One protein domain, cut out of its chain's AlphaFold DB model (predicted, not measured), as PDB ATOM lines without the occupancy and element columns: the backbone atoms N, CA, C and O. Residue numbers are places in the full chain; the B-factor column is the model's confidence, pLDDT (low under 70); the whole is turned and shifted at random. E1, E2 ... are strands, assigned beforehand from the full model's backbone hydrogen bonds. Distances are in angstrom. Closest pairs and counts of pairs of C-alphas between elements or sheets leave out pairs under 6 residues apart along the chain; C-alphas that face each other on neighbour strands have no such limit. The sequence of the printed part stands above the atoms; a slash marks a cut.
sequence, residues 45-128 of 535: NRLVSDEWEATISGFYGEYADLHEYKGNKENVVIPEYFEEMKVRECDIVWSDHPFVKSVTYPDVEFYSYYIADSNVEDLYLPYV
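This is residues 45 to 128 of the 535 residues of a protein of Ruminococcus flavefaciens (UniProt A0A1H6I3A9). With little regular structure, two small sheets stand apart, joined by loops: E1 E2 E3 E5, mixed and strongly twisted, and the smaller E4 E6 E7, parallel. The 84 printed residues hold seven named strands, E1 to E7, 32 residues: all strand. The whole is compact, radius of gyration of the C-alphas 12.3 A, spanning 37 by 28 by 17 A.

Find E3, residues 63 to 69, from C-alpha 63 at (86.180, -30.733, -225.270), 17.4 A long. Look for E2 at 52 to 57, E1 at 46 to 48, E5 at 85 to 90, E4 at 75 to 77, E6 at 102 to 104, E7 at 122 to 125, ending at C-alpha (88.977, -16.198, -237.617).

E1, E2, E3 form a meander, each strand antiparallel to the one before; N 47 and O 54 (2.8 A), N 55 and O 65 (2.9 A) are within hydrogen-bond range. E3 and E5 are parallel, N 66 and O 89 2.8 A apart.

The farthest C-alphas, Tyr 60 and Glu 121, are 37.0 A apart. Links E5 to E6 and E6 to E7 are long. Residues 107 to 116 and 127 to 128 have pLDDT under 70.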
ATOM      1  N   ASN A  45      88.360 -30.391-213.979       70.88
ATOM      2  CA  ASN A  45      89.672 -30.966-214.226       70.88
ATOM      3  C   ASN A  45      90.445 -29.949-215.067       70.88
ATOM      4  O   ASN A  45      90.287 -29.870-216.283       70.88
ATOM      5  N   ARG A  46      91.214 -29.113-214.372       83.56
ATOM      6  CA  ARG A  46      92.151 -28.159-214.956       83.56
ATOM      7  C   ARG A  46      93.267 -28.938-215.647       83.56
ATOM      8  O   ARG A  46      93.924 -29.769-215.020       83.56
ATOM      9  N   LEU A  47      93.475 -28.651-216.919       84.50
ATOM     10  CA  LEU A  47      94.569 -29.157-217.730       84.50
ATOM     11  C   LEU A  47      95.605 -28.043-217.857       84.50
ATOM     12  O   LEU A  47      95.254 -26.896-218.132       84.50
ATOM     13  N   VAL A  48      96.876 -28.361-217.635       85.56
ATOM     14  CA  VAL A  48      97.960 -27.378-217.704       85.56
ATOM     15  C   VAL A  48      99.105 -27.965-218.509       85.56
ATOM     16  O   VAL A  48      99.598 -29.043-218.183       85.56
ATOM     17  N   SER A  49      99.536 -27.229-219.526       88.75
ATOM     18  CA  SER A  49     100.756 -27.479-220.293       88.75
ATOM     19  C   SER A  49     101.748 -26.324-220.106       88.75
ATOM     20  O   SER A  49     101.474 -25.376-219.367       88.75
ATOM     21  N   ASP A  50     102.889 -26.389-220.793       86.44
ATOM     22  CA  ASP A  50     103.885 -25.311-220.786       86.44
ATOM     23  C   ASP A  50     103.340 -23.994-221.369       86.44
ATOM     24  O   ASP A  50     103.771 -22.918-220.960       86.44
ATOM     25  N   GLU A  51     102.390 -24.063-222.309       91.25
ATOM     26  CA  GLU A  51     101.867 -22.885-223.017       91.25
ATOM     27  C   GLU A  51     100.404 -22.565-222.692       91.25
ATOM     28  O   GLU A  51      99.999 -21.421-222.874       91.25
ATOM     29  N   TRP A  52      99.620 -23.526-222.201       92.06
ATOM     30  CA  TRP A  52      98.161 -23.398-222.117       92.06
ATOM     31  C   TRP A  52      97.595 -23.875-220.791       92.06
ATOM     32  O   TRP A  52      98.034 -24.889-220.236       92.06
ATOM     33  N   GLU A  53      96.554 -23.188-220.341       92.00
ATOM     34  CA  GLU A  53      95.643 -23.656-219.309       92.00
ATOM     35  C   GLU A  53      94.237 -23.836-219.869       92.00
ATOM     36  O   GLU A  53      93.716 -22.943-220.538       92.00
ATOM     37  N   ALA A  54      93.622 -24.976-219.557       91.19
ATOM     38  CA  ALA A  54      92.295 -25.322-220.036       91.19
ATOM     39  C   ALA A  54      91.440 -26.003-218.962       91.19
ATOM     40  O   ALA A  54      91.953 -26.525-217.966       91.19
ATOM     41  N   THR A  55      90.136 -26.081-219.202       91.56
ATOM     42  CA  THR A  55      89.217 -26.967-218.477       91.56
ATOM     43  C   THR A  55      88.586 -27.977-219.418       91.56
ATOM     44  O   THR A  55      88.273 -27.654-220.558       91.56
ATOM     45  N   ILE A  56      88.356 -29.193-218.921       89.69
ATOM     46  CA  ILE A  56      87.567 -30.198-219.642       89.69
ATOM     47  C   ILE A  56      86.090 -29.780-219.656       89.69
ATOM     48  O   ILE A  56      85.529 -29.475-218.598       89.69
ATOM     49  N   SER A  57      85.454 -29.838-220.824       86.06
ATOM     50  CA  SER A  57      84.029 -29.559-221.022       86.06
ATOM     51  C   SER A  57      83.349 -30.610-221.917       86.06
ATOM     52  O   SER A  57      83.988 -31.530-222.431       86.06
ATOM     53  N   GLY A  58      82.019 -30.533-222.049       81.94
ATOM     54  CA  GLY A  58      81.199 -31.553-222.724       81.94
ATOM     55  C   GLY A  58      80.618 -32.612-221.778       81.94
ATOM     56  O   GLY A  58      81.068 -32.778-220.645       81.94
ATOM     57  N   PHE A  59      79.567 -33.312-222.220       81.38
ATOM     58  CA  PHE A  59      78.874 -34.313-221.388       81.38
ATOM     59  C   PHE A  59      79.732 -35.566-221.156       81.38
ATOM     60  O   PHE A  59      79.573 -36.252-220.145       81.38
ATOM     61  N   TYR A  60      80.649 -35.850-222.080       84.75
ATOM     62  CA  TYR A  60      81.582 -36.971-222.049       84.75
ATOM     63  C   TYR A  60      83.035 -36.535-221.792       84.75
ATOM     64  O   TYR A  60      83.917 -37.392-221.773       84.75
ATOM     65  N   GLY A  61      83.285 -35.243-221.548       82.62
ATOM     66  CA  GLY A  61      84.632 -34.688-221.386       82.62
ATOM     67  C   GLY A  61      85.426 -34.658-222.692       82.62
ATOM     68  O   GLY A  61      86.622 -34.923-222.697       82.62
ATOM     69  N   GLU A  62      84.739 -34.422-223.805       87.44
ATOM     70  CA  GLU A  62      85.282 -34.489-225.159       87.44
ATOM     71  C   GLU A  62      85.880 -33.162-225.667       87.44
ATOM     72  O   GLU A  62      86.499 -33.140-226.735       87.44
ATOM     73  N   TYR A  63      85.726 -32.074-224.904       88.25
ATOM     74  CA  TYR A  63      86.180 -30.733-225.270       88.25
ATOM     75  C   TYR A  63      87.156 -30.134-224.255       88.25
ATOM     76  O   TYR A  63      87.144 -30.482-223.071       88.25
ATOM     77  N   ALA A  64      87.972 -29.195-224.730       89.75
ATOM     78  CA  ALA A  64      88.820 -28.342-223.906       89.75
ATOM     79  C   ALA A  64      88.469 -26.860-224.116       89.75
ATOM     80  O   ALA A  64      88.431 -26.386-225.251       89.75
ATOM     81  N   ASP A  65      88.271 -26.128-223.022       88.00
ATOM     82  CA  ASP A  65      88.048 -24.678-223.021       88.00
ATOM     83  C   ASP A  65      89.332 -23.999-222.518       88.00
ATOM     84  O   ASP A  65      89.749 -24.263-221.387       88.00
ATOM     85  N   LEU A  66      90.003 -23.203-223.356       89.06
ATOM     86  CA  LEU A  66      91.261 -22.515-223.041       89.06
ATOM     87  C   LEU A  66      90.993 -21.201-222.295       89.06
ATOM     88  O   LEU A  66      90.197 -20.388-222.757       89.06
ATOM     89  N   HIS A  67      91.714 -20.964-221.195       87.69
ATOM     90  CA  HIS A  67      91.509 -19.798-220.315       87.69
ATOM     91  C   HIS A  67      92.759 -18.933-220.118       87.69
ATOM     92  O   HIS A  67      92.650 -17.769-219.750       87.69
ATOM     93  N   GLU A  68      93.959 -19.482-220.320       88.69
ATOM     94  CA  GLU A  68      95.214 -18.747-220.108       88.69
ATOM     95  C   GLU A  68      96.284 -19.192-221.109       88.69
ATOM     96  O   GLU A  68      96.486 -20.394-221.326       88.69
ATOM     97  N   TYR A  69      97.017 -18.223-221.661       92.31
ATOM     98  CA  TYR A  69      98.226 -18.459-222.444       92.31
ATOM     99  C   TYR A  69      99.473 -18.113-221.624       92.31
ATOM    100  O   TYR A  69      99.686 -16.978-221.217       92.31
ATOM    101  N   LYS A  70     100.336 -19.099-221.387       91.69
ATOM    102  CA  LYS A  70     101.577 -18.960-220.596       91.69
ATOM    103  C   LYS A  70     102.830 -18.849-221.458       91.69
ATOM    104  O   LYS A  70     103.933 -18.696-220.931       91.69
ATOM    105  N   GLY A  71     102.675 -18.962-222.776       89.25
ATOM    106  CA  GLY A  71     103.787 -18.855-223.709       89.25
ATOM    107  C   GLY A  71     104.297 -17.420-223.865       89.25
ATOM    108  O   GLY A  71     103.798 -16.477-223.262       89.25
ATOM    109  N   ASN A  72     105.336 -17.261-224.684       90.12
ATOM    110  CA  ASN A  72     106.028 -15.990-224.921       90.12
ATOM    111  C   ASN A  72     106.204 -15.672-226.418       90.12
ATOM    112  O   ASN A  72     107.102 -14.914-226.793       90.12
ATOM    113  N   LYS A  73     105.402 -16.300-227.287       93.75
ATOM    114  CA  LYS A  73     105.501 -16.138-228.743       93.75
ATOM    115  C   LYS A  73     104.794 -14.859-229.184       93.75
ATOM    116  O   LYS A  73     103.718 -14.553-228.689       93.75
ATOM    117  N   GLU A  74     105.365 -14.163-230.169       93.69
ATOM    118  CA  GLU A  74     104.676 -13.036-230.817       93.69
ATOM    119  C   GLU A  74     103.520 -13.505-231.715       93.69
ATOM    120  O   GLU A  74     102.516 -12.814-231.841       93.69
ATOM    121  N   ASN A  75     103.651 -14.694-232.310       94.06
ATOM    122  CA  ASN A  75     102.635 -15.301-233.166       94.06
ATOM    123  C   ASN A  75     102.077 -16.537-232.468       94.06
ATOM    124  O   ASN A  75     102.806 -17.514-232.249       94.06
ATOM    125  N   VAL A  76     100.799 -16.485-232.119       92.19
ATOM    126  CA  VAL A  76     100.113 -17.541-231.386       92.19
ATOM    127  C   VAL A  76      99.122 -18.231-232.314       92.19
ATOM    128  O   VAL A  76      98.247 -17.604-232.903       92.19
ATOM    129  N   VAL A  77      99.267 -19.547-232.443       91.19
ATOM    130  CA  VAL A  77      98.285 -20.403-233.112       91.19
ATOM    131  C   VAL A  77      97.583 -21.188-232.020       91.19
ATOM    132  O   VAL A  77      98.230 -21.963-231.310       91.19
ATOM    133  N   ILE A  78      96.284 -20.959-231.867       88.44
ATOM    134  CA  ILE A  78      95.453 -21.729-230.949       88.44
ATOM    135  C   ILE A  78      95.408 -23.179-231.461       88.44
ATOM    136  O   ILE A  78      95.172 -23.397-232.655       88.44
ATOM    137  N   PRO A  79      95.664 -24.186-230.612       89.44
ATOM    138  CA  PRO A  79      95.647 -25.576-231.047       89.44
ATOM    139  C   PRO A  79      94.220 -26.046-231.366       89.44
ATOM    140  O   PRO A  79      93.281 -25.722-230.649       89.44
ATOM    141  N   GLU A  80      94.054 -26.864-232.408       86.88
ATOM    142  CA  GLU A  80      92.767 -27.518-232.717       86.88
ATOM    143  C   GLU A  80      92.395 -28.572-231.658       86.88
ATOM    144  O   GLU A  80      91.223 -28.769-231.335       86.88
ATOM    145  N   TYR A  81      93.414 -29.222-231.086       88.06
ATOM    146  CA  TYR A  81      93.278 -30.233-230.043       88.06
ATOM    147  C   TYR A  81      94.217 -29.945-228.872       88.06
ATOM    148  O   TYR A  81      95.397 -29.654-229.074       88.06
ATOM    149  N   PHE A  82      93.720 -30.108-227.649       89.75
ATOM    150  CA  PHE A  82      94.500 -30.024-226.420       89.75
ATOM    151  C   PHE A  82      94.335 -31.311-225.608       89.75
ATOM    152  O   PHE A  82      93.219 -31.666-225.242       89.75
ATOM    153  N   GLU A  83      95.437 -32.030-225.358       87.44
ATOM    154  CA  GLU A  83      95.431 -33.334-224.661       87.44
ATOM    155  C   GLU A  83      94.392 -34.319-225.249       87.44
ATOM    156  O   GLU A  83      93.621 -34.941-224.527       87.44
ATOM    157  N   GLU A  84      94.350 -34.426-226.585       87.12
ATOM    158  CA  GLU A  84      93.408 -35.247-227.382       87.12
ATOM    159  C   GLU A  84      91.947 -34.750-227.436       87.12
ATOM    160  O   GLU A  84      91.166 -35.256-228.244       87.12
ATOM    161  N   MET A  85      91.571 -33.731-226.657       89.19
ATOM    162  CA  MET A  85      90.242 -33.109-226.714       89.19
ATOM    163  C   MET A  85      90.197 -32.009-227.766       89.19
ATOM    164  O   MET A  85      91.153 -31.249-227.913       89.19
ATOM    165  N   LYS A  86      89.078 -31.892-228.485       87.31
ATOM    166  CA  LYS A  86      88.886 -30.791-229.436       87.31
ATOM    167  C   LYS A  86      88.730 -29.490-228.645       87.31
ATOM    168  O   LYS A  86      87.927 -29.438-227.714       87.31
ATOM    169  N   VAL A  87      89.491 -28.453-228.984       86.12
ATOM    170  CA  VAL A  87      89.313 -27.140-228.346       86.12
ATOM    171  C   VAL A  87      87.941 -26.600-228.739       86.12
ATOM    172  O   VAL A  87      87.573 -26.676-229.902       86.12
ATOM    173  N   ARG A  88      87.148 -26.116-227.787       80.75
ATOM    174  CA  ARG A  88      85.797 -25.592-228.050       80.75
ATOM    175  C   ARG A  88      85.688 -24.101-227.764       80.75
ATOM    176  O   ARG A  88      84.903 -23.417-228.404       80.75
ATOM    177  N   GLU A  89      86.462 -23.607-226.807       79.38
ATOM    178  CA  GLU A  89      86.367 -22.237-226.305       79.38
ATOM    179  C   GLU A  89      87.763 -21.681-226.007       79.38
ATOM    180  O   GLU A  89      88.695 -22.448-225.742       79.38
ATOM    181  N   CYS A  90      87.928 -20.364-226.123       81.75
ATOM    182  CA  CYS A  90      89.202 -19.680-225.929       81.75
ATOM    183  C   CYS A  90      88.966 -18.265-225.383       81.75
ATOM    184  O   CYS A  90      88.943 -17.294-226.141       81.75
ATOM    185  N   ASP A  91      88.866 -18.155-224.062       78.62
ATOM    186  CA  ASP A  91      88.564 -16.915-223.337       78.62
ATOM    187  C   ASP A  91      89.842 -16.218-222.849       78.62
ATOM    188  O   ASP A  91      89.989 -15.848-221.683       78.62
ATOM    189  N   ILE A  92      90.821 -16.069-223.743       82.94
ATOM    190  CA  ILE A  92      92.094 -15.418-223.419       82.94
ATOM    191  C   ILE A  92      91.969 -13.911-223.625       82.94
ATOM    192  O   ILE A  92      91.683 -13.433-224.722       82.94
ATOM    193  N   VAL A  93      92.272 -13.156-222.572       83.56
ATOM    194  CA  VAL A  93      92.331 -11.694-222.602       83.56
ATOM    195  C   VAL A  93      93.699 -11.257-223.133       83.56
ATOM    196  O   VAL A  93      94.678 -11.146-222.399       83.56
ATOM    197  N   TRP A  94      93.791 -11.013-224.442       86.62
ATOM    198  CA  TRP A  94      95.068 -10.688-225.096       86.62
ATOM    199  C   TRP A  94      95.703  -9.362-224.654       86.62
ATOM    200  O   TRP A  94      96.894  -9.158-224.893       86.62
ATOM    201  N   SER A  95      94.959  -8.472-223.989       83.75
ATOM    202  CA  SER A  95      95.506  -7.236-223.410       83.75
ATOM    203  C   SER A  95      96.537  -7.494-222.298       83.75
ATOM    204  O   SER A  95      97.463  -6.701-222.126       83.75
ATOM    205  N   ASP A  96      96.480  -8.656-221.635       86.00
ATOM    206  CA  ASP A  96      97.477  -9.092-220.646       86.00
ATOM    207  C   ASP A  96      98.755  -9.677-221.287       86.00
ATOM    208  O   ASP A  96      99.739  -9.974-220.599       86.00
ATOM    209  N   HIS A  97      98.787  -9.807-222.619       88.69
ATOM    210  CA  HIS A  97      99.877 -10.426-223.376       88.69
ATOM    211  C   HIS A  97     100.555  -9.428-224.334       88.69
ATOM    212  O   HIS A  97     100.456  -9.559-225.555       88.69
ATOM    213  N   PRO A  98     101.334  -8.451-223.824       86.88
ATOM    214  CA  PRO A  98     101.824  -7.319-224.616       86.88
ATOM    215  C   PRO A  98     102.846  -7.678-225.708       86.88
ATOM    216  O   PRO A  98     103.210  -6.818-226.505       86.88
ATOM    217  N   PHE A  99     103.353  -8.909-225.740       90.06
ATOM    218  CA  PHE A  99     104.280  -9.384-226.771       90.06
ATOM    219  C   PHE A  99     103.566 -10.093-227.933       90.06
ATOM    220  O   PHE A  99     104.188 -10.287-228.974       90.06
ATOM    221  N   VAL A 100     102.296 -10.484-227.771       91.56
ATOM    222  CA  VAL A 100     101.518 -11.160-228.817       91.56
ATOM    223  C   VAL A 100     101.068 -10.127-229.843       91.56
ATOM    224  O   VAL A 100     100.412  -9.149-229.499       91.56
ATOM    225  N   LYS A 101     101.435 -10.361-231.102       92.31
ATOM    226  CA  LYS A 101     101.116  -9.518-232.260       92.31
ATOM    227  C   LYS A 101     100.191 -10.206-233.252       92.31
ATOM    228  O   LYS A 101      99.526  -9.523-234.017       92.31
ATOM    229  N   SER A 102     100.137 -11.534-233.265       92.00
ATOM    230  CA  SER A 102      99.249 -12.266-234.166       92.00
ATOM    231  C   SER A 102      98.593 -13.442-233.466       92.00
ATOM    232  O   SER A 102      99.259 -14.170-232.722       92.00
ATOM    233  N   VAL A 103      97.300 -13.634-233.733       88.94
ATOM    234  CA  VAL A 103      96.515 -14.759-233.220       88.94
ATOM    235  C   VAL A 103      95.773 -15.437-234.369       88.94
ATOM    236  O   VAL A 103      95.029 -14.808-235.119       88.94
ATOM    237  N   THR A 104      95.979 -16.745-234.508       87.69
ATOM    238  CA  THR A 104      95.263 -17.606-235.458       87.69
ATOM    239  C   THR A 104      94.427 -18.612-234.682       87.69
ATOM    240  O   THR A 104      94.982 -19.429-233.943       87.69
ATOM    241  N   TYR A 105      93.108 -18.563-234.852       83.44
ATOM    242  CA  TYR A 105      92.187 -19.535-234.260       83.44
ATOM    243  C   TYR A 105      92.085 -20.800-235.143       83.44
ATOM    244  O   TYR A 105      92.407 -20.718-236.332       83.44
ATOM    245  N   PRO A 106      91.686 -21.973-234.607       79.69
ATOM    246  CA  PRO A 106      91.441 -23.196-235.374       79.69
ATOM    247  C   PRO A 106      89.979 -23.254-235.866       79.69
ATOM    248  O   PRO A 106      89.168 -22.414-235.488       79.69
ATOM    249  N   ASP A 107      89.625 -24.248-236.688       69.69
ATOM    250  CA  ASP A 107      88.263 -24.442-237.228       69.69
ATOM    251  C   ASP A 107      87.276 -24.989-236.168       69.69
ATOM    252  O   ASP A 107      87.047 -26.202-236.052       69.69
ATOM    253  N   VAL A 108      86.746 -24.090-235.328       64.00
ATOM    254  CA  VAL A 108      85.922 -24.402-234.145       64.00
ATOM    255  C   VAL A 108      84.838 -23.345-233.883       64.00
ATOM    256  O   VAL A 108      85.054 -22.153-234.067       64.00
ATOM    257  N   GLU A 109      83.652 -23.802-233.459       57.50
ATOM    258  CA  GLU A 109      82.486 -22.976-233.098       57.50
ATOM    259  C   GLU A 109      82.737 -22.202-231.792       57.50
ATOM    260  O   GLU A 109      82.711 -22.804-230.721       57.50
ATOM    261  N   PHE A 110      82.950 -20.882-231.869       63.25
ATOM    262  CA  PHE A 110      83.189 -20.023-230.700       63.25
ATOM    263  C   PHE A 110      82.022 -19.076-230.401       63.25
ATOM    264  O   PHE A 110      81.325 -18.624-231.309       63.25
ATOM    265  N   TYR A 111      81.847 -18.755-229.113       53.81
ATOM    266  CA  TYR A 111      80.757 -17.914-228.604       53.81
ATOM    267  C   TYR A 111      81.161 -16.457-228.311       53.81
ATOM    268  O   TYR A 111      80.271 -15.631-228.155       53.81
ATOM    269  N   SER A 112      82.456 -16.107-228.256       56.06
ATOM    270  CA  SER A 112      82.892 -14.700-228.202       56.06
ATOM    271  C   SER A 112      84.344 -14.517-228.660       56.06
ATOM    272  O   SER A 112      85.199 -15.357-228.383       56.06
ATOM    273  N   TYR A 113      84.628 -13.413-229.357       65.19
ATOM    274  CA  TYR A 113      85.979 -13.007-229.751       65.19
ATOM    275  C   TYR A 113      86.306 -11.672-229.078       65.19
ATOM    276  O   TYR A 113      86.115 -10.615-229.672       65.19
ATOM    277  N   TYR A 114      86.766 -11.691-227.826       65.25
ATOM    278  CA  TYR A 114      87.116 -10.458-227.115       65.25
ATOM    279  C   TYR A 114      88.617 -10.156-227.228       65.25
ATOM    280  O   TYR A 114      89.443 -10.782-226.569       65.25
ATOM    281  N   ILE A 115      88.981  -9.198-228.089       68.00
ATOM    282  CA  ILE A 115      90.383  -8.790-228.344       68.00
ATOM    283  C   ILE A 115      90.555  -7.260-228.222       68.00
ATOM    284  O   ILE A 115      91.536  -6.676-228.699       68.00
ATOM    285  N   ALA A 116      89.601  -6.592-227.566       68.19
ATOM    286  CA  ALA A 116      89.710  -5.175-227.233       68.19
ATOM    287  C   ALA A 116      90.966  -4.918-226.370       68.19
ATOM    288  O   ALA A 116      91.343  -5.750-225.545       68.19
ATOM    289  N   ASP A 117      91.635  -3.785-226.600       74.94
ATOM    290  CA  ASP A 117      92.831  -3.337-225.866       74.94
ATOM    291  C   ASP A 117      94.074  -4.253-225.936       74.94
ATOM    292  O   ASP A 117      94.902  -4.271-225.023       74.94
ATOM    293  N   SER A 118      94.252  -5.014-227.020       84.38
ATOM    294  CA  SER A 118      95.425  -5.885-227.210       84.38
ATOM    295  C   SER A 118      96.516  -5.284-228.111       84.38
ATOM    296  O   SER A 118      96.289  -4.326-228.845       84.38
ATOM    297  N   ASN A 119      97.712  -5.889-228.093       87.81
ATOM    298  CA  ASN A 119      98.793  -5.601-229.052       87.81
ATOM    299  C   ASN A 119      98.703  -6.445-230.338       87.81
ATOM    300  O   ASN A 119      99.647  -6.455-231.130       87.81
ATOM    301  N   VAL A 120      97.585  -7.151-230.544       90.25
ATOM    302  CA  VAL A 120      97.364  -7.974-231.733       90.25
ATOM    303  C   VAL A 120      97.183  -7.062-232.945       90.25
ATOM    304  O   VAL A 120      96.257  -6.260-233.006       90.25
ATOM    305  N   GLU A 121      98.086  -7.202-233.908       93.81
ATOM    306  CA  GLU A 121      98.074  -6.520-235.198       93.81
ATOM    307  C   GLU A 121      97.353  -7.360-236.265       93.81
ATOM    308  O   GLU A 121      96.652  -6.800-237.103       93.81
ATOM    309  N   ASP A 122      97.467  -8.692-236.204       92.12
ATOM    310  CA  ASP A 122      96.901  -9.606-237.204       92.12
ATOM    311  C   ASP A 122      96.023 -10.686-236.555       92.12
ATOM    312  O   ASP A 122      96.501 -11.494-235.749       92.12
ATOM    313  N   LEU A 123      94.752 -10.754-236.953       89.00
ATOM    314  CA  LEU A 123      93.775 -11.717-236.443       89.00
ATOM    315  C   LEU A 123      93.177 -12.565-237.570       89.00
ATOM    316  O   LEU A 123      92.678 -12.028-238.556       89.00
ATOM    317  N   TYR A 124      93.160 -13.889-237.408       86.56
ATOM    318  CA  TYR A 124      92.489 -14.797-238.342       86.56
ATOM    319  C   TYR A 124      91.427 -15.659-237.648       86.56
ATOM    320  O   TYR A 124      91.740 -16.407-236.716       86.56
ATOM    321  N   LEU A 125      90.186 -15.555-238.135       81.38
ATOM    322  CA  LEU A 125      88.977 -16.198-237.617       81.38
ATOM    323  C   LEU A 125      88.426 -17.216-238.640       81.38
ATOM    324  O   LEU A 125      87.640 -16.854-239.520       81.38
ATOM    325  N   PRO A 126      88.810 -18.503-238.562       73.12
ATOM    326  CA  PRO A 126      88.404 -19.522-239.533       73.12
ATOM    327  C   PRO A 126      86.968 -20.033-239.348       73.12
ATOM    328  O   PRO A 126      86.507 -20.844-240.142       73.12
ATOM    329  N   TYR A 127      86.247 -19.608-238.313       67.81
ATOM    330  CA  TYR A 127      84.856 -20.001-238.151       67.81
ATOM    331  C   TYR A 127      84.046 -18.864-237.543       67.81
ATOM    332  O   TYR A 127      84.161 -18.533-236.367       67.81
ATOM    333  N   VAL A 128      83.211 -18.242-238.364       63.06
ATOM    334  CA  VAL A 128      82.307 -17.177-237.937       63.06
ATOM    335  C   VAL A 128      80.910 -17.583-238.374       63.06
ATOM    336  O   VAL A 128      80.493 -17.324-239.501       63.06
TER     337      VAL A 128